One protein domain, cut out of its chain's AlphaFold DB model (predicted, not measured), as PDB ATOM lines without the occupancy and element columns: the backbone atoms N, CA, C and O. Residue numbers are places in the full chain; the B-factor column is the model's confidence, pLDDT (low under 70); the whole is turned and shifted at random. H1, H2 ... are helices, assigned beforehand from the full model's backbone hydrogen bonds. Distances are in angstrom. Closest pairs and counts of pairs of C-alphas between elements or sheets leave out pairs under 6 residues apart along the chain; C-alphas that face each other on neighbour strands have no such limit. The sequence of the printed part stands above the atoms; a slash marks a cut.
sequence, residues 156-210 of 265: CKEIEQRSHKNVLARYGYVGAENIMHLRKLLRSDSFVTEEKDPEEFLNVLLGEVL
ATOM      1  N   CYS A 156     205.639 153.876 254.993       36.19
ATOM      2  CA  CYS A 156     204.575 152.992 254.487       36.19
ATOM      3  C   CYS A 156     203.182 153.320 255.070       36.19
ATOM      4  O   CYS A 156     202.166 153.021 254.449       36.19
ATOM      5  N   LYS A 157     203.113 153.995 256.229       38.91
ATOM      6  CA  LYS A 157     201.845 154.350 256.905       38.91
ATOM      7  C   LYS A 157     201.050 155.447 256.191       38.91
ATOM      8  O   LYS A 157     199.842 155.552 256.397       38.91
ATOM      9  N   GLU A 158     201.720 156.257 255.383       41.56
ATOM     10  CA  GLU A 158     201.136 157.407 254.693       41.56
ATOM     11  C   GLU A 158     200.590 157.036 253.297       41.56
ATOM     12  O   GLU A 158     199.570 157.580 252.872       41.56
ATOM     13  N   ILE A 159     201.157 156.011 252.637       45.91
ATOM     14  CA  ILE A 159     200.658 155.505 251.344       45.91
ATOM     15  C   ILE A 159     199.284 154.836 251.515       45.91
ATOM     16  O   ILE A 159     198.392 155.033 250.690       45.91
ATOM     17  N   GLU A 160     199.081 154.063 252.589       43.62
ATOM     18  CA  GLU A 160     197.853 153.278 252.800       43.62
ATOM     19  C   GLU A 160     196.664 154.133 253.287       43.62
ATOM     20  O   GLU A 160     195.540 153.926 252.817       43.62
ATOM     21  N   GLN A 161     196.887 155.146 254.140       43.28
ATOM     22  CA  GLN A 161     195.807 155.943 254.757       43.28
ATOM     23  C   GLN A 161     195.064 156.884 253.792       43.28
ATOM     24  O   GLN A 161     193.987 157.378 254.128       43.28
ATOM     25  N   ARG A 162     195.583 157.093 252.576       41.53
ATOM     26  CA  ARG A 162     194.900 157.824 251.491       41.53
ATOM     27  C   ARG A 162     195.034 157.143 250.128       41.53
ATOM     28  O   ARG A 162     194.838 157.797 249.107       41.53
ATOM     29  N   SER A 163     195.372 155.848 250.099       41.78
ATOM     30  CA  SER A 163     195.790 155.139 248.880       41.78
ATOM     31  C   SER A 163     194.884 155.425 247.670       41.78
ATOM     32  O   SER A 163     193.728 155.005 247.563       41.78
ATOM     33  N   HIS A 164     195.475 156.152 246.720       48.56
ATOM     34  CA  HIS A 164     194.903 156.737 245.505       48.56
ATOM     35  C   HIS A 164     194.155 155.772 244.574       48.56
ATOM     36  O   HIS A 164     193.426 156.223 243.688       48.56
ATOM     37  N   LYS A 165     194.255 154.453 244.789       40.84
ATOM     38  CA  LYS A 165     193.567 153.431 243.984       40.84
ATOM     39  C   LYS A 165     192.036 153.524 244.044       40.84
ATOM     40  O   LYS A 165     191.375 152.966 243.177       40.84
ATOM     41  N   ASN A 166     191.461 154.243 245.013       49.41
ATOM     42  CA  ASN A 166     190.006 154.397 245.141       49.41
ATOM     43  C   ASN A 166     189.491 155.826 244.883       49.41
ATOM     44  O   ASN A 166     188.281 156.019 244.857       49.41
ATOM     45  N   VAL A 167     190.368 156.823 244.689       49.44
ATOM     46  CA  VAL A 167     189.956 158.195 244.323       49.44
ATOM     47  C   VAL A 167     189.931 158.338 242.807       49.44
ATOM     48  O   VAL A 167     188.895 158.692 242.261       49.44
ATOM     49  N   LEU A 168     191.006 157.949 242.113       58.47
ATOM     50  CA  LEU A 168     191.054 157.987 240.647       58.47
ATOM     51  C   LEU A 168     189.941 157.130 240.023       58.47
ATOM     52  O   LEU A 168     189.243 157.573 239.122       58.47
ATOM     53  N   ALA A 169     189.718 155.931 240.564       57.47
ATOM     54  CA  ALA A 169     188.677 155.024 240.081       57.47
ATOM     55  C   ALA A 169     187.241 155.511 240.367       57.47
ATOM     56  O   ALA A 169     186.316 155.081 239.685       57.47
ATOM     57  N   ARG A 170     187.032 156.372 241.376       55.94
ATOM     58  CA  ARG A 170     185.699 156.895 241.747       55.94
ATOM     59  C   ARG A 170     185.409 158.289 241.199       55.94
ATOM     60  O   ARG A 170     184.255 158.592 240.928       55.94
ATOM     61  N   TYR A 171     186.431 159.126 241.077       68.88
ATOM     62  CA  TYR A 171     186.311 160.552 240.775       68.88
ATOM     63  C   TYR A 171     187.080 160.964 239.514       68.88
ATOM     64  O   TYR A 171     186.989 162.117 239.110       68.88
ATOM     65  N   GLY A 172     187.853 160.061 238.897       72.06
ATOM     66  CA  GLY A 172     188.607 160.335 237.668       72.06
ATOM     67  C   GLY A 172     189.786 161.297 237.837       72.06
ATOM     68  O   GLY A 172     190.422 161.648 236.849       72.06
ATOM     69  N   TYR A 173     190.097 161.717 239.067       75.44
ATOM     70  CA  TYR A 173     191.105 162.736 239.345       75.44
ATOM     71  C   TYR A 173     191.840 162.487 240.666       75.44
ATOM     72  O   TYR A 173     191.244 162.032 241.643       75.44
ATOM     73  N   VAL A 174     193.133 162.819 240.703       74.25
ATOM     74  CA  VAL A 174     193.983 162.841 241.903       74.25
ATOM     75  C   VAL A 174     194.860 164.090 241.828       74.25
ATOM     76  O   VAL A 174     195.508 164.317 240.810       74.25
ATOM     77  N   GLY A 175     194.872 164.903 242.887       76.62
ATOM     78  CA  GLY A 175     195.662 166.136 242.927       76.62
ATOM     79  C   GLY A 175     197.172 165.900 243.049       76.62
ATOM     80  O   GLY A 175     197.633 164.840 243.477       76.62
ATOM     81  N   ALA A 176     197.971 166.896 242.670       82.25
ATOM     82  CA  ALA A 176     199.432 166.794 242.669       82.25
ATOM     83  C   ALA A 176     200.032 166.672 244.082       82.25
ATOM     84  O   ALA A 176     201.059 166.023 244.266       82.25
ATOM     85  N   GLU A 177     199.380 167.236 245.101       75.75
ATOM     86  CA  GLU A 177     199.768 167.135 246.514       75.75
ATOM     87  C   GLU A 177     199.820 165.682 247.000       75.75
ATOM     88  O   GLU A 177     200.707 165.283 247.754       75.75
ATOM     89  N   ASN A 178     198.888 164.882 246.497       69.31
ATOM     90  CA  ASN A 178     198.735 163.470 246.784       69.31
ATOM     91  C   ASN A 178     199.848 162.648 246.103       69.31
ATOM     92  O   ASN A 178     200.465 161.783 246.727       69.31
ATOM     93  N   ILE A 179     200.195 162.978 244.855       80.44
ATOM     94  CA  ILE A 179     201.339 162.377 244.148       80.44
ATOM     95  C   ILE A 179     202.673 162.762 244.806       80.44
ATOM     96  O   ILE A 179     203.545 161.914 244.986       80.44
ATOM     97  N   MET A 180     202.826 164.019 245.226       80.31
ATOM     98  CA  MET A 180     204.020 164.499 245.923       80.31
ATOM     99  C   MET A 180     204.198 163.826 247.287       80.31
ATOM    100  O   MET A 180     205.317 163.524 247.699       80.31
ATOM    101  N   HIS A 181     203.097 163.549 247.983       73.12
ATOM    102  CA  HIS A 181     203.139 162.758 249.201       73.12
ATOM    103  C   HIS A 181     203.671 161.353 248.927       73.12
ATOM    104  O   HIS A 181     204.633 160.960 249.568       73.12
ATOM    105  N   LEU A 182     203.144 160.648 247.917       77.31
ATOM    106  CA  LEU A 182     203.666 159.337 247.516       77.31
ATOM    107  C   LEU A 182     205.172 159.383 247.216       77.31
ATOM    108  O   LEU A 182     205.900 158.524 247.698       77.31
ATOM    109  N   ARG A 183     205.645 160.398 246.480       82.25
ATOM    110  CA  ARG A 183     207.073 160.576 246.157       82.25
ATOM    111  C   ARG A 183     207.958 160.634 247.402       82.25
ATOM    112  O   ARG A 183     208.964 159.940 247.460       82.25
ATOM    113  N   LYS A 184     207.542 161.375 248.434       76.56
ATOM    114  CA  LYS A 184     208.260 161.442 249.722       76.56
ATOM    115  C   LYS A 184     208.348 160.087 250.430       76.56
ATOM    116  O   LYS A 184     209.237 159.878 251.249       76.56
ATOM    117  N   LEU A 185     207.441 159.163 250.117       70.19
ATOM    118  CA  LEU A 185     207.364 157.851 250.758       70.19
ATOM    119  C   LEU A 185     208.244 156.801 250.081       70.19
ATOM    120  O   LEU A 185     208.446 155.722 250.632       70.19
ATOM    121  N   LEU A 186     208.844 157.130 248.940       73.19
ATOM    122  CA  LEU A 186     209.741 156.240 248.204       73.19
ATOM    123  C   LEU A 186     211.176 156.220 248.761       73.19
ATOM    124  O   LEU A 186     212.068 155.702 248.104       73.19
ATOM    125  N   ARG A 187     211.410 156.747 249.977       65.25
ATOM    126  CA  ARG A 187     212.678 156.688 250.750       65.25
ATOM    127  C   ARG A 187     213.924 157.280 250.071       65.25
ATOM    128  O   ARG A 187     214.980 157.297 250.695       65.25
ATOM    129  N   SER A 188     213.805 157.786 248.851       73.56
ATOM    130  CA  SER A 188     214.868 158.443 248.098       73.56
ATOM    131  C   SER A 188     214.427 159.859 247.745       73.56
ATOM    132  O   SER A 188     213.394 160.064 247.101       73.56
ATOM    133  N   ASP A 189     215.220 160.839 248.178       76.12
ATOM    134  CA  ASP A 189     214.936 162.266 247.982       76.12
ATOM    135  C   ASP A 189     214.855 162.635 246.494       76.12
ATOM    136  O   ASP A 189     214.113 163.538 246.109       76.12
ATOM    137  N   SER A 190     215.535 161.868 245.640       85.75
ATOM    138  CA  SER A 190     215.522 162.070 244.193       85.75
ATOM    139  C   SER A 190     214.131 161.891 243.564       85.75
ATOM    140  O   SER A 190     213.818 162.572 242.593       85.75
ATOM    141  N   PHE A 191     213.232 161.077 244.137       85.62
ATOM    142  CA  PHE A 191     211.851 160.953 243.633       85.62
ATOM    143  C   PHE A 191     211.011 162.216 243.846       85.62
ATOM    144  O   PHE A 191     209.961 162.380 243.217       85.62
ATOM    145  N   VAL A 192     211.427 163.104 244.751       85.00
ATOM    146  CA  VAL A 192     210.731 164.366 245.022       85.00
ATOM    147  C   VAL A 192     211.108 165.416 243.981       85.00
ATOM    148  O   VAL A 192     210.240 166.172 243.541       85.00
ATOM    149  N   THR A 193     212.378 165.449 243.582       87.00
ATOM    150  CA  THR A 193     212.975 166.561 242.835       87.00
ATOM    151  C   THR A 193     213.262 166.251 241.375       87.00
ATOM    152  O   THR A 193     213.237 167.165 240.556       87.00
ATOM    153  N   GLU A 194     213.529 164.993 241.042       91.69
ATOM    154  CA  GLU A 194     213.990 164.590 239.718       91.69
ATOM    155  C   GLU A 194     212.902 163.836 238.950       91.69
ATOM    156  O   GLU A 194     211.969 163.256 239.519       91.69
ATOM    157  N   GLU A 195     213.024 163.858 237.626       90.56
ATOM    158  CA  GLU A 195     212.316 162.922 236.764       90.56
ATOM    159  C   GLU A 195     212.951 161.537 236.914       90.56
ATOM    160  O   GLU A 195     214.165 161.410 237.073       90.56
ATOM    161  N   LYS A 196     212.111 160.505 236.942       90.12
ATOM    162  CA  LYS A 196     212.517 159.128 237.215       90.12
ATOM    163  C   LYS A 196     211.921 158.218 236.172       90.12
ATOM    164  O   LYS A 196     210.771 158.417 235.766       90.12
ATOM    165  N   ASP A 197     212.678 157.196 235.803       91.44
ATOM    166  CA  ASP A 197     212.185 156.183 234.890       91.44
ATOM    167  C   ASP A 197     211.065 155.368 235.562       91.44
ATOM    168  O   ASP A 197     211.148 155.044 236.756       91.44
ATOM    169  N   PRO A 198     209.998 154.998 234.826       88.44
ATOM    170  CA  PRO A 198     208.914 154.186 235.374       88.44
ATOM    171  C   PRO A 198     209.393 152.856 235.967       88.44
ATOM    172  O   PRO A 198     208.811 152.374 236.940       88.44
ATOM    173  N   GLU A 199     210.459 152.276 235.409       89.12
ATOM    174  CA  GLU A 199     211.078 151.048 235.908       89.12
ATOM    175  C   GLU A 199     211.725 151.249 237.288       89.12
ATOM    176  O   GLU A 199     211.486 150.452 238.197       89.12
ATOM    177  N   GLU A 200     212.472 152.342 237.483       88.62
ATOM    178  CA  GLU A 200     213.084 152.691 238.773       88.62
ATOM    179  C   GLU A 200     212.003 152.880 239.846       88.62
ATOM    180  O   GLU A 200     212.078 152.307 240.936       88.62
ATOM    181  N   PHE A 201     210.935 153.609 239.508       88.94
ATOM    182  CA  PHE A 201     209.781 153.781 240.388       88.94
ATOM    183  C   PHE A 201     209.135 152.445 240.775       88.94
ATOM    184  O   PHE A 201     208.837 152.224 241.953       88.94
ATOM    185  N   LEU A 202     208.906 151.551 239.807       87.62
ATOM    186  CA  LEU A 202     208.277 150.254 240.058       87.62
ATOM    187  C   LEU A 202     209.150 149.353 240.925       87.62
ATOM    188  O   LEU A 202     208.622 148.730 241.842       87.62
ATOM    189  N   ASN A 203     210.460 149.311 240.690       86.12
ATOM    190  CA  ASN A 203     211.377 148.493 241.481       86.12
ATOM    191  C   ASN A 203     211.422 148.939 242.948       86.12
ATOM    192  O   ASN A 203     211.303 148.100 243.844       86.12
ATOM    193  N   VAL A 204     211.486 150.248 243.208       83.81
ATOM    194  CA  VAL A 204     211.457 150.788 244.576       83.81
ATOM    195  C   VAL A 204     210.095 150.553 245.228       83.81
ATOM    196  O   VAL A 204     210.011 150.074 246.360       83.81
ATOM    197  N   LEU A 205     208.999 150.840 244.519       80.81
ATOM    198  CA  LEU A 205     207.659 150.667 245.073       80.81
ATOM    199  C   LEU A 205     207.358 149.196 245.389       80.81
ATOM    200  O   LEU A 205     206.897 148.884 246.484       80.81
ATOM    201  N   LEU A 206     207.583 148.294 244.438       82.06
ATOM    202  CA  LEU A 206     207.242 146.878 244.569       82.06
ATOM    203  C   LEU A 206     208.234 146.141 245.471       82.06
ATOM    204  O   LEU A 206     207.818 145.470 246.413       82.06
ATOM    205  N   GLY A 207     209.534 146.313 245.235       75.81
ATOM    206  CA  GLY A 207     210.585 145.613 245.970       75.81
ATOM    207  C   GLY A 207     210.820 146.183 247.367       75.81
ATOM    208  O   GLY A 207     210.722 145.463 248.359       75.81
ATOM    209  N   GLU A 208     211.106 147.479 247.474       73.88
ATOM    210  CA  GLU A 208     211.565 148.068 248.741       73.88
ATOM    211  C   GLU A 208     210.423 148.527 249.654       73.88
ATOM    212  O   GLU A 208     210.514 148.424 250.883       73.88
ATOM    213  N   VAL A 209     209.349 149.063 249.066       67.69
ATOM    214  CA  VAL A 209     208.234 149.654 249.820       67.69
ATOM    215  C   VAL A 209     207.121 148.647 250.090       67.69
ATOM    216  O   VAL A 209     206.549 148.676 251.179       67.69
ATOM    217  N   LEU A 210     206.793 147.779 249.131       68.69
ATOM    218  CA  LEU A 210     205.707 146.799 249.248       68.69
ATOM    219  C   LEU A 210     206.195 145.360 249.463       68.69
ATOM    220  O   LEU A 210     205.372 144.508 249.802       68.69
TER     221      LEU A 210
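This is residues 156 to 210 of the 265 residues of an uncharacterized protein of Paroedura picta (UniProt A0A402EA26). Five helices make an open frame: H5 at one end, H2 at the other, H1 and H3 side by side between. The printed part, 55 residues with H1 to H5 in chain order, is all helix. It is compact, radius of gyration of the C-alphas 11.5 A, spanning 29 by 21 by 18 A.

H5, residues 198 to 209, is close but not clearly touching H1, residues 156 to 161; the closest C-alphas, 209 and 156, are 6.8 A apart. H1 touches H3, residues 176 to 184, closest at C-alphas 159 and 182, 6.2 A; they run opposite ways at a shallow tilt of 25 degrees. H3 touches H4, residues 190 to 193, closest at C-alphas 183 and 192, 5.4 A. H2, residues 168 to 171, touches no helix. Every O i to N i+4 pair in H3 is within hydrogen-bond range, 7 of 8 in H5, and 0 of 2 in H1, with 0 of 3 O i to N i+3 pairs.

H5 runs 15.2 A, from C-alpha 198 at (208.914, 154.186, 235.374) to C-alpha 209 at (208.234, 149.654, 249.820).

No link is long; pLDDT is under 70 at 20 residues, among them 156 to 171.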